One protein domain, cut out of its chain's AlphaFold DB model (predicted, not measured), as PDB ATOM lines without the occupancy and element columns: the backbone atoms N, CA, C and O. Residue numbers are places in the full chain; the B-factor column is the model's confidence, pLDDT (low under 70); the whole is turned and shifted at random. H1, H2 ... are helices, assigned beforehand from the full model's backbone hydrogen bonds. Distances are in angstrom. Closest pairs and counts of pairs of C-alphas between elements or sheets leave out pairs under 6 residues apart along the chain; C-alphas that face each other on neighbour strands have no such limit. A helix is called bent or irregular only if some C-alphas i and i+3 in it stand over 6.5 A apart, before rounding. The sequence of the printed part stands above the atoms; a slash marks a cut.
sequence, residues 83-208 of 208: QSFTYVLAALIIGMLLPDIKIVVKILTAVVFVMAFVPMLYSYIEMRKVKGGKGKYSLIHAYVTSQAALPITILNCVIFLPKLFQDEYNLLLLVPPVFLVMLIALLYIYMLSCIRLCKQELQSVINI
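AT A GLANCE: This is residues 83 to 208 of the 208 residues of an uncharacterized protein of Sphingobacteriaceae bacterium (UniProt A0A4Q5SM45). Two long helices, H2 and H6, lie side by side and run the same way; H1 packs beside the first part of H6, and H3 and H4 follow one another back along H2, making a flat, all-helix slab. H2 is bent but runs nearly straight, short H5 packs on its first arm, H4 tilts away from that arm, and residues 164 to 169 stick out. The printed part has 126 residues with six named helices, H1 to H6 in chain order, and no named strand. It is loose, with a radius of gyration of the C-alphas of 17.8 A, and spans 53 by 40 by 18 A.

HOW THE PARTS SIT: The longest helix is H6, residues 177 to 206. H1, residues 83 to 97, touches residues 177 to 189 of H6 alone, at a shallow tilt of 30 degrees, opposite ways; the closest C-alphas, of Gly 95 and Val 178, are 4.1 A apart. H2, residues 102 to 127, is the hub, touching four other helices. By its hydrogen bonds it was assigned as one helix, but it is bent: C-alphas 116 and 119 are 6.8 A apart, and its arms H2a, residues 102 to 116, and H2b, residues 119 to 127, stand at 26 degrees. H2a touches H6 at 14 degrees, a shallow tilt, the same way, closest at C-alphas of Val 112 and Ile 184, 5.7 A. H2b touches H6 at a shallow tilt of 12 degrees, the same way, closest at C-alphas of Pro 119 and Met 191, 5.3 A. H3, residues 139 to 148, forms a helical hairpin with H2b, with C-alphas of Met 120 and Ala 148 closest at 4.6 A. H4, residues 150 to 160, touches residues 113 to 116 of H2a alone, at a steep tilt of 36 degrees, only just past shallow; C-alphas of Ala 116 and Pro 151 are closest, 5.1 A apart. H5, residues 171 to 174, touches H2a, with C-alphas of Val 105 and Leu 173 closest at 6.3 A. H1 and H4 are apart. Every O i to N i+4 pair is within hydrogen-bond range in H1, H2a, H2b, H3, H4 and H6; H5 is too short for such a pair.

IN THESE COORDINATES: H6 measures 43.3 A from first to last C-alpha, H1 21.5 A and H2a 21.0 A. C-alpha 83, where H1 begins, is at (-26.711, -9.807, 29.133). H6 runs from C-alpha 177 at (-38.460, 9.464, 27.801) to C-alpha 206 at (-33.897, -24.784, 1.769).

THE WHOLE: The two C-alphas farthest apart, those of Leu 97 and Lys 134, are 55.3 A apart. The printed part has no cut. The link from H2 to H3, 11 residues, is long. Residues 168, 169 and 208 have pLDDT under 70.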
ATOM      1  N   GLN A  83     -27.300 -10.876  29.946       93.62
ATOM      2  CA  GLN A  83     -26.711  -9.807  29.133       93.62
ATOM      3  C   GLN A  83     -27.795  -8.813  28.703       93.62
ATOM      4  O   GLN A  83     -27.668  -7.616  28.947       93.62
ATOM      5  N   SER A  84     -28.916  -9.289  28.165       93.69
ATOM      6  CA  SER A  84     -30.061  -8.437  27.819       93.69
ATOM      7  C   SER A  84     -30.644  -7.706  29.018       93.69
ATOM      8  O   SER A  84     -31.024  -6.546  28.883       93.69
ATOM      9  N   PHE A  85     -30.650  -8.323  30.202       94.62
ATOM     10  CA  PHE A  85     -31.022  -7.628  31.431       94.62
ATOM     11  C   PHE A  85     -30.095  -6.435  31.708       94.62
ATOM     12  O   PHE A  85     -30.584  -5.331  31.946       94.62
ATOM     13  N   THR A  86     -28.773  -6.611  31.590       94.94
ATOM     14  CA  THR A  86     -27.823  -5.494  31.750       94.94
ATOM     15  C   THR A  86     -28.015  -4.401  30.696       94.94
ATOM     16  O   THR A  86     -27.955  -3.221  31.037       94.94
ATOM     17  N   TYR A  87     -28.332  -4.762  29.448       93.69
ATOM     18  CA  TYR A  87     -28.642  -3.792  28.393       93.69
ATOM     19  C   TYR A  87     -29.912  -2.992  28.696       93.69
ATOM     20  O   TYR A  87     -29.904  -1.770  28.567       93.69
ATOM     21  N   VAL A  88     -30.992  -3.651  29.126       95.31
ATOM     22  CA  VAL A  88     -32.245  -2.979  29.506       95.31
ATOM     23  C   VAL A  88     -32.025  -2.069  30.714       95.31
ATOM     24  O   VAL A  88     -32.502  -0.937  30.713       95.31
ATOM     25  N   LEU A  89     -31.267  -2.519  31.719       96.44
ATOM     26  CA  LEU A  89     -30.951  -1.714  32.897       96.44
ATOM     27  C   LEU A  89     -30.133  -0.468  32.529       96.44
ATOM     28  O   LEU A  89     -30.472   0.635  32.952       96.44
ATOM     29  N   ALA A  90     -29.098  -0.622  31.700       95.69
ATOM     30  CA  ALA A  90     -28.311   0.502  31.203       95.69
ATOM     31  C   ALA A  90     -29.175   1.480  30.389       95.69
ATOM     32  O   ALA A  90     -29.093   2.692  30.589       95.69
ATOM     33  N   ALA A  91     -30.050   0.962  29.522       94.94
ATOM     34  CA  ALA A  91     -30.990   1.771  28.756       94.94
ATOM     35  C   ALA A  91     -31.952   2.548  29.672       94.94
ATOM     36  O   ALA A  91     -32.180   3.732  29.444       94.94
ATOM     37  N   LEU A  92     -32.463   1.933  30.743       96.00
ATOM     38  CA  LEU A  92     -33.307   2.611  31.732       96.00
ATOM     39  C   LEU A  92     -32.566   3.745  32.444       96.00
ATOM     40  O   LEU A  92     -33.115   4.839  32.544       96.00
ATOM     41  N   ILE A  93     -31.326   3.514  32.886       97.31
ATOM     42  CA  ILE A  93     -30.499   4.552  33.522       97.31
ATOM     43  C   ILE A  93     -30.302   5.726  32.558       97.31
ATOM     44  O   ILE A  93     -30.540   6.870  32.933       97.31
ATOM     45  N   ILE A  94     -29.946   5.453  31.297       95.56
ATOM     46  CA  ILE A  94     -29.829   6.490  30.261       95.56
ATOM     47  C   ILE A  94     -31.162   7.226  30.093       95.56
ATOM     48  O   ILE A  94     -31.184   8.452  30.064       95.56
ATOM     49  N   GLY A  95     -32.277   6.498  30.034       95.88
ATOM     50  CA  GLY A  95     -33.617   7.065  29.909       95.88
ATOM     51  C   GLY A  95     -34.006   7.999  31.057       95.88
ATOM     52  O   GLY A  95     -34.689   8.987  30.806       95.88
ATOM     53  N   MET A  96     -33.551   7.731  32.286       96.75
ATOM     54  CA  MET A  96     -33.758   8.610  33.447       96.75
ATOM     55  C   MET A  96     -32.891   9.875  33.407       96.75
ATOM     56  O   MET A  96     -33.265  10.887  33.991       96.75
ATOM     57  N   LEU A  97     -31.740   9.822  32.732       97.31
ATOM     58  CA  LEU A  97     -30.838  10.965  32.564       97.31
ATOM     59  C   LEU A  97     -31.238  11.874  31.391       97.31
ATOM     60  O   LEU A  97     -30.713  12.981  31.268       97.31
ATOM     61  N   LEU A  98     -32.136  11.420  30.512       96.62
ATOM     62  CA  LEU A  98     -32.598  12.214  29.378       96.62
ATOM     63  C   LEU A  98     -33.522  13.350  29.840       96.62
ATOM     64  O   LEU A  98     -34.445  13.113  30.622       96.62
ATOM     65  N   PRO A  99     -33.333  14.578  29.323       96.06
ATOM     66  CA  PRO A  99     -34.199  15.691  29.671       96.06
ATOM     67  C   PRO A  99     -35.598  15.492  29.079       96.06
ATOM     68  O   PRO A  99     -35.747  15.097  27.917       96.06
ATOM     69  N   ASP A 100     -36.621  15.836  29.860       93.94
ATOM     70  CA  ASP A 100     -38.025  15.773  29.446       93.94
ATOM     71  C   ASP A 100     -38.402  16.982  28.574       93.94
ATOM     72  O   ASP A 100     -39.144  17.888  28.953       93.94
ATOM     73  N   ILE A 101     -37.789  17.041  27.390       95.38
ATOM     74  CA  ILE A 101     -38.046  18.069  26.384       95.38
ATOM     75  C   ILE A 101     -38.713  17.451  25.158       95.38
ATOM     76  O   ILE A 101     -38.350  16.373  24.685       95.38
ATOM     77  N   LYS A 102     -39.652  18.197  24.562       92.62
ATOM     78  CA  LYS A 102     -40.465  17.742  23.417       92.62
ATOM     79  C   LYS A 102     -39.634  17.207  22.245       92.62
ATOM     80  O   LYS A 102     -40.083  16.309  21.539       92.62
ATOM     81  N   ILE A 103     -38.445  17.766  22.011       94.88
ATOM     82  CA  ILE A 103     -37.550  17.336  20.926       94.88
ATOM     83  C   ILE A 103     -37.031  15.914  21.176       94.88
ATOM     84  O   ILE A 103     -37.072  15.093  20.264       94.88
ATOM     85  N   VAL A 104     -36.614  15.596  22.406       95.56
ATOM     86  CA  VAL A 104     -36.121  14.257  22.777       95.56
ATOM     87  C   VAL A 104     -37.229  13.223  22.616       95.56
ATOM     88  O   VAL A 104     -37.027  12.211  21.950       95.56
ATOM     89  N   VAL A 105     -38.427  13.512  23.128       94.19
ATOM     90  CA  VAL A 105     -39.593  12.621  23.004       94.19
ATOM     91  C   VAL A 105     -39.948  12.362  21.535       94.19
ATOM     92  O   VAL A 105     -40.182  11.215  21.151       94.19
ATOM     93  N   LYS A 106     -39.921  13.393  20.678       93.31
ATOM     94  CA  LYS A 106     -40.153  13.244  19.228       93.31
ATOM     95  C   LYS A 106     -39.115  12.340  18.562       93.31
ATOM     96  O   LYS A 106     -39.496  11.468  17.786       93.31
ATOM     97  N   ILE A 107     -37.831  12.528  18.870       96.00
ATOM     98  CA  ILE A 107     -36.747  11.699  18.322       96.00
ATOM     99  C   ILE A 107     -36.915  10.245  18.770       96.00
ATOM    100  O   ILE A 107     -36.920   9.348  17.931       96.00
ATOM    101  N   LEU A 108     -37.120  10.001  20.067       95.75
ATOM    102  CA  LEU A 108     -37.322   8.649  20.597       95.75
ATOM    103  C   LEU A 108     -38.560   7.976  19.995       95.75
ATOM    104  O   LEU A 108     -38.506   6.804  19.636       95.75
ATOM    105  N   THR A 109     -39.653   8.719  19.816       93.75
ATOM    106  CA  THR A 109     -40.867   8.211  19.159       93.75
ATOM    107  C   THR A 109     -40.591   7.816  17.706       93.75
ATOM    108  O   THR A 109     -41.032   6.757  17.261       93.75
ATOM    109  N   ALA A 110     -39.822   8.622  16.966       94.75
ATOM    110  CA  ALA A 110     -39.412   8.285  15.605       94.75
ATOM    111  C   ALA A 110     -38.549   7.010  15.571       94.75
ATOM    112  O   ALA A 110     -38.764   6.150  14.718       94.75
ATOM    113  N   VAL A 111     -37.629   6.842  16.528       96.69
ATOM    114  CA  VAL A 111     -36.822   5.618  16.665       96.69
ATOM    115  C   VAL A 111     -37.702   4.402  16.964       96.69
ATOM    116  O   VAL A 111     -37.541   3.378  16.306       96.69
ATOM    117  N   VAL A 112     -38.660   4.505  17.893       95.69
ATOM    118  CA  VAL A 112     -39.650   3.444  18.172       95.69
ATOM    119  C   VAL A 112     -40.394   3.050  16.896       95.69
ATOM    120  O   VAL A 112     -40.528   1.860  16.610       95.69
ATOM    121  N   PHE A 113     -40.842   4.036  16.114       94.75
ATOM    122  CA  PHE A 113     -41.555   3.794  14.863       94.75
ATOM    123  C   PHE A 113     -40.681   3.035  13.866       94.75
ATOM    124  O   PHE A 113     -41.078   1.976  13.394       94.75
ATOM    125  N   VAL A 114     -39.458   3.502  13.607       96.31
ATOM    126  CA  VAL A 114     -38.521   2.804  12.710       96.31
ATOM    127  C   VAL A 114     -38.258   1.378  13.205       96.31
ATOM    128  O   VAL A 114     -38.399   0.430  12.436       96.31
ATOM    129  N   MET A 115     -37.958   1.205  14.494       96.19
ATOM    130  CA  MET A 115     -37.677  -0.101  15.102       96.19
ATOM    131  C   MET A 115     -38.845  -1.085  14.984       96.19
ATOM    132  O   MET A 115     -38.619  -2.271  14.749       96.19
ATOM    133  N   ALA A 116     -40.090  -0.615  15.094       96.00
ATOM    134  CA  ALA A 116     -41.274  -1.455  14.925       96.00
ATOM    135  C   ALA A 116     -41.462  -1.951  13.475       96.00
ATOM    136  O   ALA A 116     -42.037  -3.020  13.270       96.00
ATOM    137  N   PHE A 117     -40.958  -1.215  12.476       96.19
ATOM    138  CA  PHE A 117     -41.041  -1.588  11.056       96.19
ATOM    139  C   PHE A 117     -39.939  -2.553  10.609       96.19
ATOM    140  O   PHE A 117     -40.172  -3.368   9.715       96.19
ATOM    141  N   VAL A 118     -38.747  -2.479  11.211       96.50
ATOM    142  CA  VAL A 118     -37.592  -3.308  10.826       96.50
ATOM    143  C   VAL A 118     -37.908  -4.810  10.743       96.50
ATOM    144  O   VAL A 118     -37.587  -5.393   9.706       96.50
ATOM    145  N   PRO A 119     -38.530  -5.473  11.745       96.50
ATOM    146  CA  PRO A 119     -38.781  -6.913  11.659       96.50
ATOM    147  C   PRO A 119     -39.700  -7.277  10.488       96.50
ATOM    148  O   PRO A 119     -39.422  -8.251   9.788       96.50
ATOM    149  N   MET A 120     -40.746  -6.484  10.238       95.69
ATOM    150  CA  MET A 120     -41.668  -6.684   9.116       95.69
ATOM    151  C   MET A 120     -40.963  -6.506   7.768       95.69
ATOM    152  O   MET A 120     -41.136  -7.323   6.864       95.69
ATOM    153  N   LEU A 121     -40.149  -5.456   7.622       96.69
ATOM    154  CA  LEU A 121     -39.400  -5.218   6.390       96.69
ATOM    155  C   LEU A 121     -38.383  -6.337   6.139       96.69
ATOM    156  O   LEU A 121     -38.292  -6.845   5.022       96.69
ATOM    157  N   TYR A 122     -37.661  -6.751   7.182       96.62
ATOM    158  CA  TYR A 122     -36.713  -7.856   7.109       96.62
ATOM    159  C   TYR A 122     -37.404  -9.153   6.684       96.62
ATOM    160  O   TYR A 122     -36.965  -9.783   5.722       96.62
ATOM    161  N   SER A 123     -38.513  -9.527   7.339       95.44
ATOM    162  CA  SER A 123     -39.251 -10.739   6.976       95.44
ATOM    163  C   SER A 123     -39.774 -10.660   5.547       95.44
ATOM    164  O   SER A 123     -39.679 -11.637   4.819       95.44
ATOM    165  N   TYR A 124     -40.275  -9.503   5.109       94.00
ATOM    166  CA  TYR A 124     -40.778  -9.332   3.750       94.00
ATOM    167  C   TYR A 124     -39.682  -9.482   2.690       94.00
ATOM    168  O   TYR A 124     -39.921 -10.084   1.649       94.00
ATOM    169  N   ILE A 125     -38.478  -8.955   2.932       95.06
ATOM    170  CA  ILE A 125     -37.348  -9.097   2.001       95.06
ATOM    171  C   ILE A 125     -36.877 -10.551   1.957       95.06
ATOM    172  O   ILE A 125     -36.720 -11.118   0.876       95.06
ATOM    173  N   GLU A 126     -36.668 -11.161   3.119       93.38
ATOM    174  CA  GLU A 126     -36.108 -12.505   3.234       93.38
ATOM    175  C   GLU A 126     -37.085 -13.593   2.769       93.38
ATOM    176  O   GLU A 126     -36.690 -14.521   2.062       93.38
ATOM    177  N   MET A 127     -38.379 -13.452   3.067       90.31
ATOM    178  CA  MET A 127     -39.399 -14.427   2.673       90.31
ATOM    179  C   MET A 127     -39.697 -14.421   1.167       90.31
ATOM    180  O   MET A 127     -40.297 -15.375   0.683       90.31
ATOM    181  N   ARG A 128     -39.209 -13.441   0.385       88.12
ATOM    182  CA  ARG A 128     -39.243 -13.508  -1.096       88.12
ATOM    183  C   ARG A 128     -38.490 -14.714  -1.655       88.12
ATOM    184  O   ARG A 128     -38.743 -15.115  -2.788       88.12
ATOM    185  N   LYS A 129     -37.551 -15.273  -0.883       87.69
ATOM    186  CA  LYS A 129     -36.819 -16.495  -1.244       87.69
ATOM    187  C   LYS A 129     -37.734 -17.725  -1.245       87.69
ATOM    188  O   LYS A 129     -37.473 -18.664  -1.990       87.69
ATOM    189  N   VAL A 130     -38.819 -17.700  -0.466       85.44
ATOM    190  CA  VAL A 130     -39.841 -18.750  -0.448       85.44
ATOM    191  C   VAL A 130     -40.778 -18.526  -1.633       85.44
ATOM    192  O   VAL A 130     -41.625 -17.632  -1.624       85.44
ATOM    193  N   LYS A 131     -40.599 -19.309  -2.699       77.94
ATOM    194  CA  LYS A 131     -41.440 -19.209  -3.896       77.94
ATOM    195  C   LYS A 131     -42.774 -19.912  -3.663       77.94
ATOM    196  O   LYS A 131     -42.809 -21.120  -3.459       77.94
ATOM    197  N   GLY A 132     -43.859 -19.148  -3.769       70.31
ATOM    198  CA  GLY A 132     -45.205 -19.695  -3.884       70.31
ATOM    199  C   GLY A 132     -45.451 -20.314  -5.266       70.31
ATOM    200  O   GLY A 132     -44.975 -19.813  -6.286       70.31
ATOM    201  N   GLY A 133     -46.221 -21.393  -5.309       71.31
ATOM    202  CA  GLY A 133     -46.783 -21.992  -6.510       71.31
ATOM    203  C   GLY A 133     -47.861 -21.089  -7.103       71.31
ATOM    204  O   GLY A 133     -48.451 -20.254  -6.413       71.31
ATOM    205  N   LYS A 134     -48.126 -21.237  -8.406       75.50
ATOM    206  CA  LYS A 134     -49.093 -20.393  -9.127       75.50
ATOM    207  C   LYS A 134     -50.459 -20.412  -8.421       75.50
ATOM    208  O   LYS A 134     -51.123 -21.441  -8.384       75.50
ATOM    209  N   GLY A 135     -50.869 -19.258  -7.889       76.38
ATOM    210  CA  GLY A 135     -52.197 -19.045  -7.305       76.38
ATOM    211  C   GLY A 135     -52.388 -19.489  -5.849       76.38
ATOM    212  O   GLY A 135     -53.508 -19.371  -5.364       76.38
ATOM    213  N   LYS A 136     -51.348 -19.964  -5.143       82.31
ATOM    214  CA  LYS A 136     -51.432 -20.319  -3.711       82.31
ATOM    215  C   LYS A 136     -50.464 -19.500  -2.862       82.31
ATOM    216  O   LYS A 136     -49.381 -19.135  -3.312       82.31
ATOM    217  N   TYR A 137     -50.861 -19.211  -1.625       86.69
ATOM    218  CA  TYR A 137     -50.022 -18.482  -0.673       86.69
ATOM    219  C   TYR A 137     -49.094 -19.447   0.068       86.69
ATOM    220  O   TYR A 137     -49.500 -20.559   0.395       86.69
ATOM    221  N   SER A 138     -47.872 -19.012   0.385       90.88
ATOM    222  CA  SER A 138     -47.014 -19.764   1.307       90.88
ATOM    223  C   SER A 138     -47.493 -19.564   2.746       90.88
ATOM    224  O   SER A 138     -47.637 -18.430   3.224       90.88
ATOM    225  N   LEU A 139     -47.729 -20.677   3.436       91.50
ATOM    226  CA  LEU A 139     -48.055 -20.741   4.857       91.50
ATOM    227  C   LEU A 139     -46.945 -20.094   5.688       91.50
ATOM    228  O   LEU A 139     -47.208 -19.281   6.577       91.50
ATOM    229  N   ILE A 140     -45.696 -20.395   5.334       92.12
ATOM    230  CA  ILE A 140     -44.502 -19.891   6.010       92.12
ATOM    231  C   ILE A 140     -44.436 -18.372   5.891       92.12
ATOM    232  O   ILE A 140     -44.376 -17.670   6.905       92.12
ATOM    233  N   HIS A 141     -44.546 -17.861   4.661       92.19
ATOM    234  CA  HIS A 141     -44.530 -16.426   4.396       92.19
ATOM    235  C   HIS A 141     -45.625 -15.695   5.187       92.19
ATOM    236  O   HIS A 141     -45.357 -14.660   5.803       92.19
ATOM    237  N   ALA A 142     -46.853 -16.225   5.195       92.50
ATOM    238  CA  ALA A 142     -47.990 -15.602   5.870       92.50
ATOM    239  C   ALA A 142     -47.780 -15.498   7.388       92.50
ATOM    240  O   ALA A 142     -47.918 -14.416   7.963       92.50
ATOM    241  N   TYR A 143     -47.413 -16.602   8.037       94.19
ATOM    242  CA  TYR A 143     -47.308 -16.648   9.493       94.19
ATOM    243  C   TYR A 143     -46.050 -15.955  10.025       94.19
ATOM    244  O   TYR A 143     -46.148 -15.231  11.014       94.19
ATOM    245  N   VAL A 144     -44.893 -16.098   9.369       94.56
ATOM    246  CA  VAL A 144     -43.667 -15.399   9.796       94.56
ATOM    247  C   VAL A 144     -43.825 -13.886   9.637       94.56
ATOM    248  O   VAL A 144     -43.515 -13.137  10.564       94.56
ATOM    249  N   THR A 145     -44.382 -13.429   8.511       94.69
ATOM    250  CA  THR A 145     -44.627 -11.995   8.285       94.69
ATOM    251  C   THR A 145     -45.680 -11.444   9.244       94.69
ATOM    252  O   THR A 145     -45.523 -10.337   9.750       94.69
ATOM    253  N   SER A 146     -46.722 -12.220   9.566       94.94
ATOM    254  CA  SER A 146     -47.724 -11.817  10.560       94.94
ATOM    255  C   SER A 146     -47.110 -11.605  11.949       94.94
ATOM    256  O   SER A 146     -47.408 -10.600  12.591       94.94
ATOM    257  N   GLN A 147     -46.209 -12.488  12.395       95.94
ATOM    258  CA  GLN A 147     -45.493 -12.295  13.663       95.94
ATOM    259  C   GLN A 147     -44.560 -11.083  13.622       95.94
ATOM    260  O   GLN A 147     -44.461 -10.330  14.592       95.94
ATOM    261  N   ALA A 148     -43.888 -10.865  12.494       95.94
ATOM    262  CA  ALA A 148     -43.009  -9.720  12.301       95.94
ATOM    263  C   ALA A 148     -43.768  -8.378  12.255       95.94
ATOM    264  O   ALA A 148     -43.197  -7.347  12.602       95.94
ATOM    265  N   ALA A 149     -45.053  -8.392  11.885       96.56
ATOM    266  CA  ALA A 149     -45.939  -7.228  11.870       96.56
ATOM    267  C   ALA A 149     -46.597  -6.923  13.234       96.56
ATOM    268  O   ALA A 149     -47.240  -5.890  13.400       96.56
ATOM    269  N   LEU A 150     -46.437  -7.780  14.243       95.81
ATOM    270  CA  LEU A 150     -47.049  -7.562  15.556       95.81
ATOM    271  C   LEU A 150     -46.616  -6.234  16.225       95.81
ATOM    272  O   LEU A 150     -47.496  -5.525  16.720       95.81
ATOM    273  N   PRO A 151     -45.328  -5.820  16.211       95.38
ATOM    274  CA  PRO A 151     -44.904  -4.552  16.807       95.38
ATOM    275  C   PRO A 151     -45.572  -3.327  16.190       95.38
ATOM    276  O   PRO A 151     -45.996  -2.434  16.919       95.38
ATOM    277  N   ILE A 152     -45.707  -3.292  14.861       95.06
ATOM    278  CA  ILE A 152     -46.378  -2.189  14.166       95.06
ATOM    279  C   ILE A 152     -47.881  -2.183  14.464       95.06
ATOM    280  O   ILE A 152     -48.451  -1.114  14.662       95.06
ATOM    281  N   THR A 153     -48.529  -3.350  14.577       94.75
ATOM    282  CA  THR A 153     -49.935  -3.425  14.999       94.75
ATOM    283  C   THR A 153     -50.123  -2.879  16.413       94.75
ATOM    284  O   THR A 153     -50.998  -2.041  16.616       94.75
ATOM    285  N   ILE A 154     -49.280  -3.281  17.372       92.94
ATOM    286  CA  ILE A 154     -49.329  -2.752  18.745       92.94
ATOM    287  C   ILE A 154     -49.081  -1.245  18.748       92.94
ATOM    288  O   ILE A 154     -49.828  -0.507  19.387       92.94
ATOM    289  N   LEU A 155     -48.070  -0.774  18.016       91.12
ATOM    290  CA  LEU A 155     -47.754   0.646  17.932       91.12
ATOM    291  C   LEU A 155     -48.930   1.447  17.358       91.12
ATOM    292  O   LEU A 155     -49.300   2.473  17.920       91.12
ATOM    293  N   ASN A 156     -49.573   0.949  16.300       90.44
ATOM    294  CA  ASN A 156     -50.783   1.555  15.751       90.44
ATOM    295  C   ASN A 156     -51.912   1.591  16.787       90.44
ATOM    296  O   ASN A 156     -52.544   2.632  16.947       90.44
ATOM    297  N   CYS A 157     -52.137   0.515  17.547       89.12
ATOM    298  CA  CYS A 157     -53.111   0.540  18.637       89.12
ATOM    299  C   CYS A 157     -52.773   1.630  19.665       89.12
ATOM    300  O   CYS A 157     -53.652   2.400  20.028       89.12
ATOM    301  N   VAL A 158     -51.511   1.768  20.078       86.69
ATOM    302  CA  VAL A 158     -51.089   2.802  21.040       86.69
ATOM    303  C   VAL A 158     -51.290   4.222  20.491       86.69
ATOM    304  O   VAL A 158     -51.678   5.114  21.239       86.69
ATOM    305  N   ILE A 159     -51.061   4.444  19.193       85.12
ATOM    306  CA  ILE A 159     -51.198   5.765  18.556       85.12
ATOM    307  C   ILE A 159     -52.670   6.133  18.305       85.12
ATOM    308  O   ILE A 159     -53.063   7.283  18.506       85.12
ATOM    309  N   PHE A 160     -53.475   5.187  17.814       85.06
ATOM    310  CA  PHE A 160     -54.829   5.461  17.318       85.06
ATOM    311  C   PHE A 160     -55.927   5.214  18.354       85.06
ATOM    312  O   PHE A 160     -56.944   5.897  18.301       85.06
ATOM    313  N   LEU A 161     -55.745   4.293  19.306       84.56
ATOM    314  CA  LEU A 161     -56.769   3.993  20.313       84.56
ATOM    315  C   LEU A 161     -57.129   5.211  21.176       84.56
ATOM    316  O   LEU A 161     -58.319   5.436  21.379       84.56
ATOM    317  N   PRO A 162     -56.180   6.055  21.619       82.75
ATOM    318  CA  PRO A 162     -56.551   7.223  22.405       82.75
ATOM    319  C   PRO A 162     -57.315   8.295  21.622       82.75
ATOM    320  O   PRO A 162     -58.143   8.989  22.205       82.75
ATOM    321  N   LYS A 163     -57.107   8.382  20.300       81.81
ATOM    322  CA  LYS A 163     -57.860   9.297  19.423       81.81
ATOM    323  C   LYS A 163     -59.350   8.962  19.350       81.81
ATOM    324  O   LYS A 163     -60.129   9.805  18.937       81.81
ATOM    325  N   LEU A 164     -59.751   7.745  19.729       83.00
ATOM    326  CA  LEU A 164     -61.165   7.364  19.802       83.00
ATOM    327  C   LEU A 164     -61.862   7.927  21.047       83.00
ATOM    328  O   LEU A 164     -63.087   7.984  21.071       83.00
ATOM    329  N   PHE A 165     -61.103   8.303  22.081       82.75
ATOM    330  CA  PHE A 165     -61.644   8.747  23.370       82.75
ATOM    331  C   PHE A 165     -61.394  10.231  23.659       82.75
ATOM    332  O   PHE A 165     -62.038  10.780  24.550       82.75
ATOM    333  N   GLN A 166     -60.448  10.872  22.967       78.62
ATOM    334  CA  GLN A 166     -60.079  12.272  23.184       78.62
ATOM    335  C   GLN A 166     -59.700  12.947  21.860       78.62
ATOM    336  O   GLN A 166     -58.826  12.455  21.144       78.62
ATOM    337  N   ASP A 167     -60.315  14.098  21.572       70.25
ATOM    338  CA  ASP A 167     -60.207  14.774  20.271       70.25
ATOM    339  C   ASP A 167     -58.867  15.506  20.030       70.25
ATOM    340  O   ASP A 167     -58.498  15.719  18.877       70.25
ATOM    341  N   GLU A 168     -58.094  15.869  21.070       61.56
ATOM    342  CA  GLU A 168     -57.005  16.859  20.893       61.56
ATOM    343  C   GLU A 168     -55.627  16.535  21.504       61.56
ATOM    344  O   GLU A 168     -54.661  17.258  21.242       61.56
ATOM    345  N   TYR A 169     -55.446  15.452  22.268       60.25
ATOM    346  CA  TYR A 169     -54.166  15.228  22.958       60.25
ATOM    347  C   TYR A 169     -53.223  14.270  22.219       60.25
ATOM    348  O   TYR A 169     -53.473  13.073  22.080       60.25
ATOM    349  N   ASN A 170     -52.054  14.792  21.826       71.81
ATOM    350  CA  ASN A 170     -50.883  14.001  21.433       71.81
ATOM    351  C   ASN A 170     -50.307  13.277  22.663       71.81
ATOM    352  O   ASN A 170     -49.246  13.645  23.162       71.81
ATOM    353  N   LEU A 171     -51.002  12.249  23.156       74.56
ATOM    354  CA  LEU A 171     -50.634  11.478  24.353       74.56
ATOM    355  C   LEU A 171     -49.202  10.936  24.317       74.56
ATOM    356  O   LEU A 171     -48.557  10.850  25.354       74.56
ATOM    357  N   LEU A 172     -48.659  10.664  23.127       74.81
ATOM    358  CA  LEU A 172     -47.258  10.262  22.941       74.81
ATOM    359  C   LEU A 172     -46.254  11.318  23.415       74.81
ATOM    360  O   LEU A 172     -45.173  10.960  23.866       74.81
ATOM    361  N   LEU A 173     -46.598  12.608  23.336       79.75
ATOM    362  CA  LEU A 173     -45.740  13.695  23.818       79.75
ATOM    363  C   LEU A 173     -45.750  13.831  25.345       79.75
ATOM    364  O   LEU A 173     -44.909  14.546  25.875       79.75
ATOM    365  N   LEU A 174     -46.694  13.175  26.026       84.44
ATOM    366  CA  LEU A 174     -46.782  13.125  27.486       84.44
ATOM    367  C   LEU A 174     -46.078  11.893  28.065       84.44
ATOM    368  O   LEU A 174     -46.017  11.754  29.281       84.44
ATOM    369  N   VAL A 175     -45.578  10.984  27.218       89.88
ATOM    370  CA  VAL A 175     -44.875   9.778  27.665       89.88
ATOM    371  C   VAL A 175     -43.455  10.158  28.090       89.88
ATOM    372  O   VAL A 175     -42.683  10.615  27.242       89.88
ATOM    373  N   PRO A 176     -43.066   9.923  29.359       93.38
ATOM    374  CA  PRO A 176     -41.708  10.199  29.808       93.38
ATOM    375  C   PRO A 176     -40.658   9.449  28.965       93.38
ATOM    376  O   PRO A 176     -40.863   8.265  28.659       93.38
ATOM    377  N   PRO A 177     -39.506  10.070  28.633       94.75
ATOM    378  CA  PRO A 177     -38.460   9.464  27.801       94.75
ATOM    379  C   PRO A 177     -38.029   8.059  28.242       94.75
ATOM    380  O   PRO A 177     -37.797   7.191  27.398       94.75
ATOM    381  N   VAL A 178     -37.987   7.800  29.555       96.25
ATOM    382  CA  VAL A 178     -37.622   6.494  30.128       96.25
ATOM    383  C   VAL A 178     -38.495   5.344  29.608       96.25
ATOM    384  O   VAL A 178     -37.971   4.271  29.302       96.25
ATOM    385  N   PHE A 179     -39.802   5.559  29.417       94.44
ATOM    386  CA  PHE A 179     -40.701   4.525  28.895       94.44
ATOM    387  C   PHE A 179     -40.464   4.261  27.409       94.44
ATOM    388  O   PHE A 179     -40.536   3.112  26.976       94.44
ATOM    389  N   LEU A 180     -40.139   5.299  26.633       95.12
ATOM    390  CA  LEU A 180     -39.791   5.141  25.220       95.12
ATOM    391  C   LEU A 180     -38.473   4.382  25.061       95.12
ATOM    392  O   LEU A 180     -38.388   3.482  24.231       95.12
ATOM    393  N   VAL A 181     -37.467   4.678  25.887       96.75
ATOM    394  CA  VAL A 181     -36.191   3.945  25.879       96.75
ATOM    395  C   VAL A 181     -36.386   2.480  26.284       96.75
ATOM    396  O   VAL A 181     -35.859   1.586  25.618       96.75
ATOM    397  N   MET A 182     -37.202   2.212  27.307       94.94
ATOM    398  CA  MET A 182     -37.587   0.847  27.681       94.94
ATOM    399  C   MET A 182     -38.279   0.118  26.520       94.94
ATOM    400  O   MET A 182     -37.940  -1.026  26.214       94.94
ATOM    401  N   LEU A 183     -39.216   0.783  25.836       94.88
ATOM    402  CA  LEU A 183     -39.909   0.222  24.679       94.88
ATOM    403  C   LEU A 183     -38.944  -0.079  23.525       94.88
ATOM    404  O   LEU A 183     -39.042  -1.148  22.930       94.88
ATOM    405  N   ILE A 184     -37.982   0.806  23.236       96.12
ATOM    406  CA  ILE A 184     -36.934   0.569  22.228       96.12
ATOM    407  C   ILE A 184     -36.134  -0.692  22.572       96.12
ATOM    408  O   ILE A 184     -35.915  -1.527  21.695       96.12
ATOM    409  N   ALA A 185     -35.734  -0.867  23.834       96.12
ATOM    410  CA  ALA A 185     -34.988  -2.048  24.263       96.12
ATOM    411  C   ALA A 185     -35.803  -3.345  24.089       96.12
ATOM    412  O   ALA A 185     -35.289  -4.340  23.575       96.12
ATOM    413  N   LEU A 186     -37.093  -3.328  24.438       94.88
ATOM    414  CA  LEU A 186     -37.992  -4.469  24.225       94.88
ATOM    415  C   LEU A 186     -38.207  -4.767  22.734       94.88
ATOM    416  O   LEU A 186     -38.143  -5.927  22.320       94.88
ATOM    417  N   LEU A 187     -38.413  -3.730  21.916       96.31
ATOM    418  CA  LEU A 187     -38.546  -3.857  20.463       96.31
ATOM    419  C   LEU A 187     -37.276  -4.418  19.825       96.31
ATOM    420  O   LEU A 187     -37.371  -5.235  18.916       96.31
ATOM    421  N   TYR A 188     -36.100  -4.034  20.318       96.06
ATOM    422  CA  TYR A 188     -34.826  -4.578  19.858       96.06
ATOM    423  C   TYR A 188     -34.723  -6.088  20.118       96.06
ATOM    424  O   TYR A 188     -34.426  -6.855  19.201       96.06
ATOM    425  N   ILE A 189     -35.048  -6.538  21.335       96.50
ATOM    426  CA  ILE A 189     -35.072  -7.969  21.689       96.50
ATOM    427  C   ILE A 189     -36.083  -8.729  20.813       96.50
ATOM    428  O   ILE A 189     -35.784  -9.809  20.289       96.50
ATOM    429  N   TYR A 190     -37.272  -8.158  20.613       97.06
ATOM    430  CA  TYR A 190     -38.298  -8.749  19.758       97.06
ATOM    431  C   TYR A 190     -37.844  -8.837  18.293       97.06
ATOM    432  O   TYR A 190     -37.978  -9.884  17.662       97.06
ATOM    433  N   MET A 191     -37.234  -7.774  17.766       96.81
ATOM    434  CA  MET A 191     -36.682  -7.724  16.412       96.81
ATOM    435  C   MET A 191     -35.646  -8.830  16.192       96.81
ATOM    436  O   MET A 191     -35.748  -9.569  15.212       96.81
ATOM    437  N   LEU A 192     -34.690  -9.002  17.113       96.69
ATOM    438  CA  LEU A 192     -33.712 -10.094  17.045       96.69
ATOM    439  C   LEU A 192     -34.391 -11.473  17.047       96.69
ATOM    440  O   LEU A 192     -34.004 -12.361  16.283       96.69
ATOM    441  N   SER A 193     -35.444 -11.631  17.850       97.44
ATOM    442  CA  SER A 193     -36.233 -12.867  17.920       97.44
ATOM    443  C   SER A 193     -36.943 -13.175  16.596       97.44
ATOM    444  O   SER A 193     -36.909 -14.317  16.133       97.44
ATOM    445  N   CYS A 194     -37.523 -12.164  15.941       97.00
ATOM    446  CA  CYS A 194     -38.141 -12.295  14.618       97.00
ATOM    447  C   CYS A 194     -37.121 -12.600  13.517       97.00
ATOM    448  O   CYS A 194     -37.376 -13.456  12.673       97.00
ATOM    449  N   ILE A 195     -35.953 -11.947  13.531       96.50
ATOM    450  CA  ILE A 195     -34.868 -12.229  12.577       96.50
ATOM    451  C   ILE A 195     -34.425 -13.689  12.705       96.50
ATOM    452  O   ILE A 195     -34.263 -14.384  11.701       96.50
ATOM    453  N   ARG A 196     -34.264 -14.183  13.939       96.75
ATOM    454  CA  ARG A 196     -33.906 -15.581  14.189       96.75
ATOM    455  C   ARG A 196     -34.990 -16.549  13.716       96.75
ATOM    456  O   ARG A 196     -34.654 -17.524  13.051       96.75
ATOM    457  N   LEU A 197     -36.261 -16.252  13.996       96.75
ATOM    458  CA  LEU A 197     -37.401 -17.037  13.510       96.75
ATOM    459  C   LEU A 197     -37.395 -17.134  11.977       96.75
ATOM    460  O   LEU A 197     -37.496 -18.223  11.423       96.75
ATOM    461  N   CYS A 198     -37.212 -15.998  11.300       95.81
ATOM    462  CA  CYS A 198     -37.137 -15.913   9.845       95.81
ATOM    463  C   CYS A 198     -36.017 -16.800   9.278       95.81
ATOM    464  O   CYS A 198     -36.237 -17.536   8.319       95.81
ATOM    465  N   LYS A 199     -34.827 -16.774   9.892       95.38
ATOM    466  CA  LYS A 199     -33.694 -17.618   9.482       95.38
ATOM    467  C   LYS A 199     -33.957 -19.109   9.703       95.38
ATOM    468  O   LYS A 199     -33.631 -19.898   8.824       95.38
ATOM    469  N   GLN A 200     -34.537 -19.485  10.844       95.19
ATOM    470  CA  GLN A 200     -34.853 -20.882  11.163       95.19
ATOM    471  C   GLN A 200     -35.856 -21.475  10.167       95.19
ATOM    472  O   GLN A 200     -35.633 -22.568   9.653       95.19
ATOM    473  N   GLU A 201     -36.924 -20.739   9.846       94.06
ATOM    474  CA  GLU A 201     -37.912 -21.203   8.869       94.06
ATOM    475  C   GLU A 201     -37.323 -21.253   7.452       94.06
ATOM    476  O   GLU A 201     -37.494 -22.257   6.764       94.06
ATOM    477  N   LEU A 202     -36.530 -20.261   7.029       91.50
ATOM    478  CA  LEU A 202     -35.845 -20.319   5.728       91.50
ATOM    479  C   LEU A 202     -34.902 -21.516   5.597       91.50
ATOM    480  O   LEU A 202     -34.878 -22.158   4.552       91.50
ATOM    481  N   GLN A 203     -34.139 -21.830   6.645       91.56
ATOM    482  CA  GLN A 203     -33.267 -23.006   6.654       91.56
ATOM    483  C   GLN A 203     -34.068 -24.303   6.531       91.56
ATOM    484  O   GLN A 203     -33.638 -25.208   5.824       91.56
ATOM    485  N   SER A 204     -35.240 -24.383   7.170       87.62
ATOM    486  CA  SER A 204     -36.103 -25.560   7.043       87.62
ATOM    487  C   SER A 204     -36.649 -25.752   5.629       87.62
ATOM    488  O   SER A 204     -36.815 -26.885   5.215       87.62
ATOM    489  N   VAL A 205     -36.859 -24.670   4.873       84.88
ATOM    490  CA  VAL A 205     -37.345 -24.737   3.484       84.88
ATOM    491  C   VAL A 205     -36.236 -25.086   2.499       84.88
ATOM    492  O   VAL A 205     -36.483 -25.810   1.550       84.88
ATOM    493  N   ILE A 206     -35.024 -24.553   2.692       80.56
ATOM    494  CA  ILE A 206     -33.897 -24.784   1.769       80.56
ATOM    495  C   ILE A 206     -33.361 -26.219   1.874       80.56
ATOM    496  O   ILE A 206     -32.807 -26.734   0.910       80.56
ATOM    497  N   ASN A 207     -33.496 -26.846   3.044       73.69
ATOM    498  CA  ASN A 207     -32.998 -28.197   3.295       73.69
ATOM    499  C   ASN A 207     -33.993 -29.311   2.907       73.69
ATOM    500  O   ASN A 207     -33.685 -30.478   3.149       73.69
ATOM    501  N   ILE A 208     -35.161 -28.958   2.359       58.62
ATOM    502  CA  ILE A 208     -36.150 -29.879   1.775       58.62
ATOM    503  C   ILE A 208     -36.000 -29.827   0.256       58.62
ATOM    504  O   ILE A 208     -35.940 -30.912  -0.357       58.62
TER     505      ILE A 208